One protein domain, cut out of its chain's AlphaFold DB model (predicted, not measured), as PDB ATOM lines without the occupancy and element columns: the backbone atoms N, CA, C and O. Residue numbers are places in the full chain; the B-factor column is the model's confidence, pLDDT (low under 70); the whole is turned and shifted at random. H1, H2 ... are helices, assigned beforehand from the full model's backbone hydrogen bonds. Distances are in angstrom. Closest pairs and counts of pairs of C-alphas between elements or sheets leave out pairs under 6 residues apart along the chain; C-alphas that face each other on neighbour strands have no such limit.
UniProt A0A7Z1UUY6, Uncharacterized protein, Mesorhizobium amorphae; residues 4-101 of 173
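What this domain is: This is residues 4 to 101 of the 173 residues of an uncharacterized protein of Mesorhizobium amorphae (UniProt A0A7Z1UUY6). What is the shape? Long helix H5 is the spine, H1 packs on its first part and H3 runs back along it, with H2 near H1 and short H4 between H3 and H5. How big is it? The printed part has 98 residues, of which 79 are in five named helices, H1 to H5 in chain order, with no named strand; the class is all helix. It is only just compact, close to loose, radius of gyration of the C-alphas 15.0 A, spanning 48 by 30 by 19 A.

Where its parts are: Where are the helices? H1 is residues 4 to 22, H2 27 to 33, H3 44 to 59, H4 63 to 66 and H5 69 to 101, 47.5 A long from first to last C-alpha. Which anchors help? C-alpha 4 is at (-9.195, -32.614, -45.724), C-alpha 101 at (41.112, -30.964, -37.184).

How they stand to each other: What touches H5? H1 touches residues 70 to 78 of H5 alone, closest C-alphas Ala 10 and Ala 74, 3.8 A, the same way. H3 touches it opposite ways, closest C-alphas Gly 51 and Ala 84, 4.0 A. Are O i to N i+4 pairs within hydrogen-bond range? Every one is in H1 and H2, 9 of 12 in H3, 27 of 29 in H5; H4 is too short.

The domain as a whole: How far does it reach? The farthest C-alphas, Phe 4 and Ala 101, are 51.1 A apart. Any cut or low confidence? The printed part has no cut; residues 34 to 37 have pLDDT under 70.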
ATOM      1  N   PHE A   4      -9.150 -32.280 -47.144       90.50
ATOM      2  CA  PHE A   4      -9.195 -32.614 -45.724       90.50
ATOM      3  C   PHE A   4      -8.553 -33.975 -45.427       90.50
ATOM      4  O   PHE A   4      -7.750 -34.099 -44.507       90.50
ATOM      5  N   VAL A   5      -8.833 -34.987 -46.253       91.19
ATOM      6  CA  VAL A   5      -8.276 -36.337 -46.075       91.19
ATOM      7  C   VAL A   5      -6.757 -36.323 -46.247       91.19
ATOM      8  O   VAL A   5      -6.041 -36.893 -45.426       91.19
ATOM      9  N   SER A   6      -6.243 -35.627 -47.264       90.50
ATOM     10  CA  SER A   6      -4.797 -35.509 -47.481       90.50
ATOM     11  C   SER A   6      -4.083 -34.769 -46.347       90.50
ATOM     12  O   SER A   6      -2.985 -35.173 -45.967       90.50
ATOM     13  N   ILE A   7      -4.705 -33.731 -45.775       91.00
ATOM     14  CA  ILE A   7      -4.166 -33.010 -44.611       91.00
ATOM     15  C   ILE A   7      -4.090 -33.937 -43.396       91.00
ATOM     16  O   ILE A   7      -3.045 -34.014 -42.755       91.00
ATOM     17  N   VAL A   8      -5.158 -34.689 -43.108       93.69
ATOM     18  CA  VAL A   8      -5.183 -35.631 -41.977       93.69
ATOM     19  C   VAL A   8      -4.105 -36.708 -42.129       93.69
ATOM     20  O   VAL A   8      -3.422 -37.031 -41.158       93.69
ATOM     21  N   ILE A   9      -3.909 -37.247 -43.338       93.81
ATOM     22  CA  ILE A   9      -2.848 -38.232 -43.600       93.81
ATOM     23  C   ILE A   9      -1.462 -37.604 -43.389       93.81
ATOM     24  O   ILE A   9      -0.620 -38.210 -42.728       93.81
ATOM     25  N   ALA A  10      -1.225 -36.394 -43.902       92.50
ATOM     26  CA  ALA A  10       0.054 -35.704 -43.736       92.50
ATOM     27  C   ALA A  10       0.361 -35.389 -42.263       92.50
ATOM     28  O   ALA A  10       1.479 -35.625 -41.812       92.50
ATOM     29  N   ALA A  11      -0.635 -34.938 -41.495       91.50
ATOM     30  CA  ALA A  11      -0.491 -34.682 -40.064       91.50
ATOM     31  C   ALA A  11      -0.128 -35.959 -39.291       91.50
ATOM     32  O   ALA A  11       0.807 -35.953 -38.491       91.50
ATOM     33  N   LYS A  12      -0.809 -37.079 -39.577       93.38
ATOM     34  CA  LYS A  12      -0.484 -38.384 -38.975       93.38
ATOM     35  C   LYS A  12       0.920 -38.858 -39.348       93.38
ATOM     36  O   LYS A  12       1.629 -39.375 -38.490       93.38
ATOM     37  N   ALA A  13       1.331 -38.667 -40.600       92.94
ATOM     38  CA  ALA A  13       2.665 -39.036 -41.058       92.94
ATOM     39  C   ALA A  13       3.756 -38.215 -40.352       92.94
ATOM     40  O   ALA A  13       4.747 -38.782 -39.900       92.94
ATOM     41  N   LEU A  14       3.556 -36.905 -40.194       90.88
ATOM     42  CA  LEU A  14       4.478 -36.043 -39.452       90.88
ATOM     43  C   LEU A  14       4.551 -36.407 -37.969       90.88
ATOM     44  O   LEU A  14       5.649 -36.476 -37.425       90.88
ATOM     45  N   LEU A  15       3.410 -36.688 -37.335       92.56
ATOM     46  CA  LEU A  15       3.371 -37.156 -35.950       92.56
ATOM     47  C   LEU A  15       4.172 -38.454 -35.788       92.56
ATOM     48  O   LEU A  15       5.006 -38.560 -34.892       92.56
ATOM     49  N   PHE A  16       3.959 -39.414 -36.689       92.62
ATOM     50  CA  PHE A  16       4.699 -40.672 -36.700       92.62
ATOM     51  C   PHE A  16       6.206 -40.446 -36.869       92.62
ATOM     52  O   PHE A  16       6.991 -40.985 -36.096       92.62
ATOM     53  N   VAL A  17       6.622 -39.608 -37.824       90.69
ATOM     54  CA  VAL A  17       8.040 -39.269 -38.024       90.69
ATOM     55  C   VAL A  17       8.636 -38.588 -36.791       90.69
ATOM     56  O   VAL A  17       9.747 -38.934 -36.399       90.69
ATOM     57  N   SER A  18       7.909 -37.661 -36.160       88.38
ATOM     58  CA  SER A  18       8.368 -36.980 -34.942       88.38
ATOM     59  C   SER A  18       8.629 -37.980 -33.814       88.38
ATOM     60  O   SER A  18       9.696 -37.966 -33.204       88.38
ATOM     61  N   LEU A  19       7.696 -38.913 -33.603       87.69
ATOM     62  CA  LEU A  19       7.830 -39.972 -32.605       87.69
ATOM     63  C   LEU A  19       8.985 -40.929 -32.923       87.69
ATOM     64  O   LEU A  19       9.769 -41.250 -32.039       87.69
ATOM     65  N   VAL A  20       9.130 -41.365 -34.175       87.19
ATOM     66  CA  VAL A  20      10.180 -42.322 -34.560       87.19
ATOM     67  C   VAL A  20      11.577 -41.709 -34.480       87.19
ATOM     68  O   VAL A  20      12.516 -42.384 -34.062       87.19
ATOM     69  N   LEU A  21      11.742 -40.453 -34.901       82.44
ATOM     70  CA  LEU A  21      13.061 -39.819 -34.965       82.44
ATOM     71  C   LEU A  21      13.497 -39.197 -33.639       82.44
ATOM     72  O   LEU A  21      14.689 -39.218 -33.343       82.44
ATOM     73  N   PHE A  22      12.559 -38.648 -32.864       80.12
ATOM     74  CA  PHE A  22      12.869 -37.840 -31.681       80.12
ATOM     75  C   PHE A  22      12.245 -38.374 -30.390       80.12
ATOM     76  O   PHE A  22      12.496 -37.813 -29.330       80.12
ATOM     77  N   SER A  23      11.428 -39.433 -30.452       82.69
ATOM     78  CA  SER A  23      10.650 -39.933 -29.304       82.69
ATOM     79  C   SER A  23       9.746 -38.872 -28.653       82.69
ATOM     80  O   SER A  23       9.310 -39.044 -27.519       82.69
ATOM     81  N   ASP A  24       9.432 -37.790 -29.373       80.25
ATOM     82  CA  ASP A  24       8.611 -36.668 -28.908       80.25
ATOM     83  C   ASP A  24       7.675 -36.213 -30.048       80.25
ATOM     84  O   ASP A  24       8.146 -35.870 -31.142       80.25
ATOM     85  N   PRO A  25       6.343 -36.201 -29.836       84.62
ATOM     86  CA  PRO A  25       5.373 -35.790 -30.851       84.62
ATOM     87  C   PRO A  25       5.444 -34.298 -31.215       84.62
ATOM     88  O   PRO A  25       4.966 -33.915 -32.284       84.62
ATOM     89  N   PHE A  26       6.040 -33.459 -30.363       83.31
ATOM     90  CA  PHE A  26       6.165 -32.014 -30.566       83.31
ATOM     91  C   PHE A  26       7.565 -31.583 -31.014       83.31
ATOM     92  O   PHE A  26       7.762 -30.406 -31.324       83.31
ATOM     93  N   ALA A  27       8.526 -32.507 -31.122       78.81
ATOM     94  CA  ALA A  27       9.909 -32.195 -31.479       78.81
ATOM     95  C   ALA A  27      10.020 -31.400 -32.786       78.81
ATOM     96  O   ALA A  27      10.714 -30.387 -32.830       78.81
ATOM     97  N   LEU A  28       9.299 -31.804 -33.838       81.44
ATOM     98  CA  LEU A  28       9.324 -31.095 -35.124       81.44
ATOM     99  C   LEU A  28       8.821 -29.646 -35.015       81.44
ATOM    100  O   LEU A  28       9.398 -28.749 -35.631       81.44
ATOM    101  N   LEU A  29       7.789 -29.401 -34.202       79.25
ATOM    102  CA  LEU A  29       7.284 -28.050 -33.940       79.25
ATOM    103  C   LEU A  29       8.293 -27.245 -33.111       79.25
ATOM    104  O   LEU A  29       8.600 -26.102 -33.448       79.25
ATOM    105  N   ASN A  30       8.881 -27.858 -32.084       74.81
ATOM    106  CA  ASN A  30       9.922 -27.237 -31.268       74.81
ATOM    107  C   ASN A  30      11.150 -26.850 -32.107       74.81
ATOM    108  O   ASN A  30      11.685 -25.753 -31.940       74.81
ATOM    109  N   PHE A  31      11.571 -27.692 -33.054       72.75
ATOM    110  CA  PHE A  31      12.647 -27.360 -33.990       72.75
ATOM    111  C   PHE A  31      12.291 -26.187 -34.903       72.75
ATOM    112  O   PHE A  31      13.116 -25.291 -35.081       72.75
ATOM    113  N   ALA A  32      11.068 -26.163 -35.435       72.62
ATOM    114  CA  ALA A  32      10.619 -25.104 -36.332       72.62
ATOM    115  C   ALA A  32      10.516 -23.733 -35.637       72.62
ATOM    116  O   ALA A  32      10.930 -22.725 -36.213       72.62
ATOM    117  N   PHE A  33       9.996 -23.690 -34.404       72.44
ATOM    118  CA  PHE A  33       9.623 -22.431 -33.743       72.44
ATOM    119  C   PHE A  33      10.552 -21.996 -32.603       72.44
ATOM    120  O   PHE A  33      10.709 -20.798 -32.383       72.44
ATOM    121  N   VAL A  34      11.183 -22.928 -31.880       66.19
ATOM    122  CA  VAL A  34      11.905 -22.626 -30.625       66.19
ATOM    123  C   VAL A  34      13.417 -22.840 -30.752       66.19
ATOM    124  O   VAL A  34      14.208 -22.080 -30.193       66.19
ATOM    125  N   LEU A  35      13.853 -23.865 -31.492       60.88
ATOM    126  CA  LEU A  35      15.268 -24.262 -31.574       60.88
ATOM    127  C   LEU A  35      15.995 -23.731 -32.824       60.88
ATOM    128  O   LEU A  35      17.186 -24.000 -32.988       60.88
ATOM    129  N   ASN A  36      15.331 -22.915 -33.652       62.44
ATOM    130  CA  ASN A  36      15.841 -22.345 -34.912       62.44
ATOM    131  C   ASN A  36      17.086 -21.425 -34.745       62.44
ATOM    132  O   ASN A  36      17.672 -20.964 -35.713       62.44
ATOM    133  N   GLY A  37      17.545 -21.152 -33.522       61.59
ATOM    134  CA  GLY A  37      18.768 -20.373 -33.259       61.59
ATOM    135  C   GLY A  37      19.888 -21.148 -32.560       61.59
ATOM    136  O   GLY A  37      20.843 -20.537 -32.087       61.59
ATOM    137  N   ARG A  38      19.753 -22.471 -32.386       72.88
ATOM    138  CA  ARG A  38      20.646 -23.235 -31.494       72.88
ATOM    139  C   ARG A  38      21.812 -23.942 -32.177       72.88
ATOM    140  O   ARG A  38      22.691 -24.401 -31.459       72.88
ATOM    141  N   LEU A  39      21.835 -24.035 -33.505       81.12
ATOM    142  CA  LEU A  39      22.973 -24.579 -34.252       81.12
ATOM    143  C   LEU A  39      23.951 -23.452 -34.588       81.12
ATOM    144  O   LEU A  39      23.569 -22.477 -35.229       81.12
ATOM    145  N   GLY A  40      25.210 -23.605 -34.174       83.69
ATOM    146  CA  GLY A  40      26.277 -22.632 -34.435       83.69
ATOM    147  C   GLY A  40      26.889 -22.730 -35.828       83.69
ATOM    148  O   GLY A  40      27.764 -21.940 -36.168       83.69
ATOM    149  N   VAL A  41      26.469 -23.709 -36.635       86.31
ATOM    150  CA  VAL A  41      26.999 -23.902 -37.991       86.31
ATOM    151  C   VAL A  41      26.426 -22.834 -38.920       86.31
ATOM    152  O   VAL A  41      25.207 -22.704 -38.989       86.31
ATOM    153  N   PRO A  42      27.245 -22.079 -39.669       88.31
ATOM    154  CA  PRO A  42      26.731 -21.063 -40.585       88.31
ATOM    155  C   PRO A  42      25.841 -21.688 -41.665       88.31
ATOM    156  O   PRO A  42      26.038 -22.829 -42.050       88.31
ATOM    157  N   ALA A  43      24.856 -20.951 -42.180       88.31
ATOM    158  CA  ALA A  43      24.039 -21.364 -43.330       88.31
ATOM    159  C   ALA A  43      23.281 -22.711 -43.212       88.31
ATOM    160  O   ALA A  43      22.728 -23.187 -44.206       88.31
ATOM    161  N   TRP A  44      23.171 -23.311 -42.021       88.50
ATOM    162  CA  TRP A  44      22.470 -24.590 -41.831       88.50
ATOM    163  C   TRP A  44      20.997 -24.530 -42.275       88.50
ATOM    164  O   TRP A  44      20.461 -25.514 -42.781       88.50
ATOM    165  N   GLN A  45      20.360 -23.362 -42.154       88.75
ATOM    166  CA  GLN A  45      18.994 -23.116 -42.623       88.75
ATOM    167  C   GLN A  45      18.877 -23.289 -44.143       88.75
ATOM    168  O   GLN A  45      17.931 -23.913 -44.616       88.75
ATOM    169  N   PHE A  46      19.858 -22.814 -44.919       91.31
ATOM    170  CA  PHE A  46      19.880 -23.017 -46.371       91.31
ATOM    171  C   PHE A  46      20.050 -24.496 -46.721       91.31
ATOM    172  O   PHE A  46      19.368 -24.998 -47.610       91.31
ATOM    173  N   VAL A  47      20.890 -25.222 -45.979       92.44
ATOM    174  CA  VAL A  47      21.055 -26.675 -46.147       92.44
ATOM    175  C   VAL A  47      19.751 -27.423 -45.836       92.44
ATOM    176  O   VAL A  47      19.362 -28.322 -46.582       92.44
ATOM    177  N   ALA A  48      19.027 -27.017 -44.791       91.06
ATOM    178  CA  ALA A  48      17.703 -27.557 -44.489       91.06
ATOM    179  C   ALA A  48      16.705 -27.277 -45.626       91.06
ATOM    180  O   ALA A  48      15.985 -28.183 -46.049       91.06
ATOM    181  N   LEU A  49      16.705 -26.055 -46.172       92.50
ATOM    182  CA  LEU A  49      15.868 -25.680 -47.315       92.50
ATOM    183  C   LEU A  49      16.187 -26.501 -48.569       92.50
ATOM    184  O   LEU A  49      15.260 -26.859 -49.288       92.50
ATOM    185  N   LEU A  50      17.452 -26.866 -48.810       94.75
ATOM    186  CA  LEU A  50      17.807 -27.798 -49.888       94.75
ATOM    187  C   LEU A  50      17.170 -29.177 -49.676       94.75
ATOM    188  O   LEU A  50      16.679 -29.773 -50.632       94.75
ATOM    189  N   GLY A  51      17.117 -29.662 -48.432       93.69
ATOM    190  CA  GLY A  51      16.410 -30.898 -48.091       93.69
ATOM    191  C   GLY A  51      14.902 -30.800 -48.348       93.69
ATOM    192  O   GLY A  51      14.309 -31.700 -48.945       93.69
ATOM    193  N   VAL A  52      14.284 -29.673 -47.985       94.31
ATOM    194  CA  VAL A  52      12.866 -29.404 -48.280       94.31
ATOM    195  C   VAL A  52      12.618 -29.341 -49.788       94.31
ATOM    196  O   VAL A  52      11.689 -29.988 -50.274       94.31
ATOM    197  N   ALA A  53      13.463 -28.621 -50.531       95.44
ATOM    198  CA  ALA A  53      13.389 -28.502 -51.985       95.44
ATOM    199  C   ALA A  53      13.550 -29.862 -52.677       95.44
ATOM    200  O   ALA A  53      12.804 -30.174 -53.603       95.44
ATOM    201  N   ALA A  54      14.458 -30.710 -52.185       94.62
ATOM    202  CA  ALA A  54      14.593 -32.086 -52.648       94.62
ATOM    203  C   ALA A  54      13.334 -32.919 -52.345       94.62
ATOM    204  O   ALA A  54      12.905 -33.713 -53.184       94.62
ATOM    205  N   GLY A  55      12.677 -32.693 -51.202       94.00
ATOM    206  CA  GLY A  55      11.381 -33.294 -50.872       94.00
ATOM    207  C   GLY A  55      10.274 -32.947 -51.874       94.00
ATOM    208  O   GLY A  55       9.434 -33.795 -52.174       94.00
ATOM    209  N   SER A  56      10.310 -31.757 -52.489       95.06
ATOM    210  CA  SER A  56       9.364 -31.355 -53.544       95.06
ATOM    211  C   SER A  56       9.418 -32.248 -54.786       95.06
ATOM    212  O   SER A  56       8.467 -32.243 -55.568       95.06
ATOM    213  N   SER A  57      10.474 -33.057 -54.957       95.19
ATOM    214  CA  SER A  57      10.603 -34.040 -56.046       95.19
ATOM    215  C   SER A  57       9.397 -34.978 -56.171       95.19
ATOM    216  O   SER A  57       9.072 -35.393 -57.280       95.19
ATOM    217  N   VAL A  58       8.659 -35.236 -55.081       94.81
ATOM    218  CA  VAL A  58       7.404 -36.018 -55.082       94.81
ATOM    219  C   VAL A  58       6.312 -35.440 -55.991       94.81
ATOM    220  O   VAL A  58       5.408 -36.160 -56.423       94.81
ATOM    221  N   PHE A  59       6.395 -34.147 -56.314       94.12
ATOM    222  CA  PHE A  59       5.503 -33.457 -57.244       94.12
ATOM    223  C   PHE A  59       6.053 -33.392 -58.674       94.12
ATOM    224  O   PHE A  59       5.421 -32.777 -59.533       94.12
ATOM    225  N   PHE A  60       7.173 -34.040 -58.979       94.69
ATOM    226  CA  PHE A  60       7.770 -34.078 -60.315       94.69
ATOM    227  C   PHE A  60       7.905 -35.525 -60.813       94.69
ATOM    228  O   PHE A  60       7.729 -36.486 -60.062       94.69
ATOM    229  N   GLN A  61       8.121 -35.707 -62.117       91.50
ATOM    230  CA  GLN A  61       8.448 -37.031 -62.658       91.50
ATOM    231  C   GLN A  61       9.892 -37.391 -62.260       91.50
ATOM    232  O   GLN A  61      10.732 -36.494 -62.225       91.50
ATOM    233  N   PRO A  62      10.199 -38.662 -61.945       89.38
ATOM    234  CA  PRO A  62       9.332 -39.836 -62.080       89.38
ATOM    235  C   PRO A  62       8.451 -40.117 -60.848       89.38
ATOM    236  O   PRO A  62       7.557 -40.956 -60.912       89.38
ATOM    237  N   MET A  63       8.656 -39.416 -59.728       89.69
ATOM    238  CA  MET A  63       7.980 -39.706 -58.453       89.69
ATOM    239  C   MET A  63       6.455 -39.590 -58.520       89.69
ATOM    240  O   MET A  63       5.742 -40.375 -57.892       89.69
ATOM    241  N   LYS A  64       5.933 -38.681 -59.352       90.06
ATOM    242  CA  LYS A  64       4.495 -38.552 -59.641       90.06
ATOM    243  C   LYS A  64       3.829 -39.862 -60.079       90.06
ATOM    244  O   LYS A  64       2.629 -40.010 -59.832       90.06
ATOM    245  N   ARG A  65       4.580 -40.769 -60.723       91.56
ATOM    246  CA  ARG A  65       4.118 -42.093 -61.167       91.56
ATOM    247  C   ARG A  65       4.008 -43.094 -60.015       91.56
ATOM    248  O   ARG A  65       3.151 -43.966 -60.066       91.56
ATOM    249  N   PHE A  66       4.852 -42.959 -58.995       92.31
ATOM    250  CA  PHE A  66       4.930 -43.888 -57.866       92.31
ATOM    251  C   PHE A  66       4.067 -43.464 -56.674       92.31
ATOM    252  O   PHE A  66       3.605 -44.317 -55.924       92.31
ATOM    253  N   VAL A  67       3.827 -42.159 -56.497       92.00
ATOM    254  CA  VAL A  67       3.075 -41.625 -55.352       92.00
ATOM    255  C   VAL A  67       1.679 -41.149 -55.786       92.00
ATOM    256  O   VAL A  67       1.567 -40.142 -56.507       92.00
ATOM    257  N   PRO A  68       0.598 -41.813 -55.324       92.06
ATOM    258  CA  PRO A  68      -0.775 -41.409 -55.611       92.06
ATOM    259  C   PRO A  68      -1.064 -39.974 -55.152       92.06
ATOM    260  O   PRO A  68      -0.586 -39.581 -54.084       92.06
ATOM    261  N   PRO A  69      -1.897 -39.197 -55.876       91.94
ATOM    262  CA  PRO A  69      -2.184 -37.795 -55.554       91.94
ATOM    263  C   PRO A  69      -2.562 -37.536 -54.090       91.94
ATOM    264  O   PRO A  69      -2.092 -36.562 -53.509       91.94
ATOM    265  N   ILE A  70      -3.341 -38.437 -53.483       92.31
ATOM    266  CA  ILE A  70      -3.818 -38.305 -52.100       92.31
ATOM    267  C   ILE A  70      -2.693 -38.394 -51.055       92.31
ATOM    268  O   ILE A  70      -2.805 -37.772 -49.999       92.31
ATOM    269  N   LEU A  71      -1.611 -39.120 -51.363       93.81
ATOM    270  CA  LEU A  71      -0.465 -39.342 -50.476       93.81
ATOM    271  C   LEU A  71       0.675 -38.348 -50.714       93.81
ATOM    272  O   LEU A  71       1.572 -38.256 -49.880       93.81
ATOM    273  N   ARG A  72       0.660 -37.586 -51.815       93.62
ATOM    274  CA  ARG A  72       1.757 -36.664 -52.160       93.62
ATOM    275  C   ARG A  72       2.055 -35.629 -51.072       93.62
ATOM    276  O   ARG A  72       3.236 -35.446 -50.798       93.62
ATOM    277  N   PRO A  73       1.065 -34.997 -50.409       93.94
ATOM    278  CA  PRO A  73       1.355 -34.066 -49.316       93.94
ATOM    279  C   PRO A  73       2.043 -34.740 -48.124       93.94
ATOM    280  O   PRO A  73       2.964 -34.174 -47.546       93.94
ATOM    281  N   ALA A  74       1.637 -35.967 -47.787       94.75
ATOM    282  CA  ALA A  74       2.260 -36.736 -46.715       94.75
ATOM    283  C   ALA A  74       3.684 -37.164 -47.087       94.75
ATOM    284  O   ALA A  74       4.605 -36.977 -46.299       94.75
ATOM    285  N   ALA A  75       3.879 -37.668 -48.309       94.56
ATOM    286  CA  ALA A  75       5.196 -38.015 -48.829       94.56
ATOM    287  C   ALA A  75       6.124 -36.793 -48.824       94.56
ATOM    288  O   ALA A  75       7.223 -36.882 -48.292       94.56
ATOM    289  N   PHE A  76       5.663 -35.648 -49.336       95.38
ATOM    290  CA  PHE A  76       6.396 -34.381 -49.284       95.38
ATOM    291  C   PHE A  76       6.844 -34.057 -47.860       95.38
ATOM    292  O   PHE A  76       8.035 -33.919 -47.620       95.38
ATOM    293  N   ALA A  77       5.907 -34.017 -46.910       93.06
ATOM    294  CA  ALA A  77       6.198 -33.667 -45.526       93.06
ATOM    295  C   ALA A  77       7.251 -34.600 -44.895       93.06
ATOM    296  O   ALA A  77       8.213 -34.132 -44.288       93.06
ATOM    297  N   VAL A  78       7.105 -35.914 -45.092       93.62
ATOM    298  CA  VAL A  78       8.045 -36.924 -44.586       93.62
ATOM    299  C   VAL A  78       9.423 -36.774 -45.233       93.62
ATOM    300  O   VAL A  78      10.426 -36.695 -44.524       93.62
ATOM    301  N   PHE A  79       9.491 -36.702 -46.566       94.75
ATOM    302  CA  PHE A  79      10.761 -36.578 -47.281       94.75
ATOM    303  C   PHE A  79      11.470 -35.268 -46.958       94.75
ATOM    304  O   PHE A  79      12.673 -35.290 -46.728       94.75
ATOM    305  N   SER A  80      10.750 -34.150 -46.883       93.88
ATOM    306  CA  SER A  80      11.327 -32.857 -46.518       93.88
ATOM    307  C   SER A  80      11.975 -32.899 -45.136       93.88
ATOM    308  O   SER A  80      13.101 -32.431 -44.993       93.88
ATOM    309  N   VAL A  81      11.320 -33.504 -44.138       91.44
ATOM    310  CA  VAL A  81      11.887 -33.654 -42.786       91.44
ATOM    311  C   VAL A  81      13.120 -34.558 -42.797       91.44
ATOM    312  O   VAL A  81      14.163 -34.174 -42.271       91.44
ATOM    313  N   ILE A  82      13.025 -35.741 -43.412       92.00
ATOM    314  CA  ILE A  82      14.127 -36.713 -43.436       92.00
ATOM    315  C   ILE A  82      15.336 -36.144 -44.184       92.00
ATOM    316  O   ILE A  82      16.453 -36.204 -43.678       92.00
ATOM    317  N   LEU A  83      15.131 -35.570 -45.370       94.38
ATOM    318  CA  LEU A  83      16.217 -35.028 -46.187       94.38
ATOM    319  C   LEU A  83      16.846 -33.798 -45.542       94.38
ATOM    320  O   LEU A  83      18.070 -33.701 -45.524       94.38
ATOM    321  N   ALA A  84      16.049 -32.896 -44.958       91.56
ATOM    322  CA  ALA A  84      16.588 -31.769 -44.202       91.56
ATOM    323  C   ALA A  84      17.448 -32.253 -43.027       91.56
ATOM    324  O   ALA A  84      18.569 -31.777 -42.861       91.56
ATOM    325  N   LEU A  85      16.975 -33.244 -42.262       89.31
ATOM    326  CA  LEU A  85      17.739 -33.828 -41.157       89.31
ATOM    327  C   LEU A  85      19.046 -34.472 -41.638       89.31
ATOM    328  O   LEU A  85      20.089 -34.262 -41.023       89.31
ATOM    329  N   VAL A  86      19.008 -35.239 -42.730       91.50
ATOM    330  CA  VAL A  86      20.198 -35.897 -43.289       91.50
ATOM    331  C   VAL A  86      21.204 -34.870 -43.800       91.50
ATOM    332  O   VAL A  86      22.386 -34.970 -43.475       91.50
ATOM    333  N   PHE A  87      20.756 -33.873 -44.563       93.94
ATOM    334  CA  PHE A  87      21.636 -32.855 -45.136       93.94
ATOM    335  C   PHE A  87      22.268 -31.990 -44.051       93.94
ATOM    336  O   PHE A  87      23.487 -31.820 -44.039       93.94
ATOM    337  N   VAL A  88      21.465 -31.493 -43.104       90.56
ATOM    338  CA  VAL A  88      21.977 -30.717 -41.968       90.56
ATOM    339  C   VAL A  88      22.897 -31.578 -41.112       90.56
ATOM    340  O   VAL A  88      23.985 -31.130 -40.770       90.56
ATOM    341  N   GLY A  89      22.521 -32.824 -40.812       89.62
ATOM    342  CA  GLY A  89      23.345 -33.730 -40.015       89.62
ATOM    343  C   GLY A  89      24.704 -34.015 -40.653       89.62
ATOM    344  O   GLY A  89      25.724 -33.964 -39.970       89.62
ATOM    345  N   PHE A  90      24.741 -34.243 -41.969       91.94
ATOM    346  CA  PHE A  90      25.994 -34.420 -42.701       91.94
ATOM    347  C   PHE A  90      26.833 -33.140 -42.710       91.94
ATOM    348  O   PHE A  90      28.032 -33.180 -42.445       91.94
ATOM    349  N   TYR A  91      26.204 -31.996 -42.964       92.69
ATOM    350  CA  TYR A  91      26.887 -30.711 -42.984       92.69
ATOM    351  C   TYR A  91      27.514 -30.361 -41.625       92.69
ATOM    352  O   TYR A  91      28.691 -30.008 -41.552       92.69
ATOM    353  N   VAL A  92      26.756 -30.543 -40.542       90.50
ATOM    354  CA  VAL A  92      27.217 -30.350 -39.162       90.50
ATOM    355  C   VAL A  92      28.375 -31.294 -38.831       90.50
ATOM    356  O   VAL A  92      29.352 -30.876 -38.212       90.50
ATOM    357  N   GLU A  93      28.292 -32.557 -39.251       90.75
ATOM    358  CA  GLU A  93      29.352 -33.548 -39.050       90.75
ATOM    359  C   GLU A  93      30.649 -33.148 -39.771       90.75
ATOM    360  O   GLU A  93      31.725 -33.211 -39.173       90.75
ATOM    361  N   VAL A  94      30.550 -32.703 -41.027       92.00
ATOM    362  CA  VAL A  94      31.698 -32.237 -41.818       92.00
ATOM    363  C   VAL A  94      32.337 -31.007 -41.180       92.00
ATOM    364  O   VAL A  94      33.553 -30.996 -40.978       92.00
ATOM    365  N   GLU A  95      31.546 -29.995 -40.812       92.56
ATOM    366  CA  GLU A  95      32.103 -28.773 -40.224       92.56
ATOM    367  C   GLU A  95      32.712 -29.043 -38.845       92.56
ATOM    368  O   GLU A  95      33.802 -28.555 -38.554       92.56
ATOM    369  N   ARG A  96      32.085 -29.900 -38.024       91.62
ATOM    370  CA  ARG A  96      32.673 -30.349 -36.754       91.62
ATOM    371  C   ARG A  96      34.043 -30.981 -36.980       91.62
ATOM    372  O   ARG A  96      35.002 -30.581 -36.330       91.62
ATOM    373  N   ARG A  97      34.160 -31.945 -37.899       91.19
ATOM    374  CA  ARG A  97      35.451 -32.594 -38.196       91.19
ATOM    375  C   ARG A  97      36.491 -31.586 -38.667       91.19
ATOM    376  O   ARG A  97      37.636 -31.660 -38.238       91.19
ATOM    377  N   ARG A  98      36.086 -30.624 -39.502       93.06
ATOM    378  CA  ARG A  98      36.964 -29.554 -39.988       93.06
ATOM    379  C   ARG A  98      37.484 -28.675 -38.853       93.06
ATOM    380  O   ARG A  98      38.661 -28.328 -38.857       93.06
ATOM    381  N   LEU A  99      36.624 -28.297 -37.911       92.19
ATOM    382  CA  LEU A  99      36.990 -27.440 -36.784       92.19
ATOM    383  C   LEU A  99      37.835 -28.186 -35.751       92.19
ATOM    384  O   LEU A  99      38.830 -27.642 -35.290       92.19
ATOM    385  N   ILE A 100      37.512 -29.450 -35.469       91.44
ATOM    386  CA  ILE A 100      38.334 -30.295 -34.597       91.44
ATOM    387  C   ILE A 100      39.720 -30.532 -35.212       91.44
ATOM    388  O   ILE A 100      40.721 -30.422 -34.516       91.44
ATOM    389  N   ALA A 101      39.818 -30.785 -36.519       91.25
ATOM    390  CA  ALA A 101      41.112 -30.964 -37.184       91.25
ATOM    391  C   ALA A 101      41.998 -29.704 -37.150       91.25
ATOM    392  O   ALA A 101      43.208 -29.800 -37.319       91.25
TER     393      ALA A 101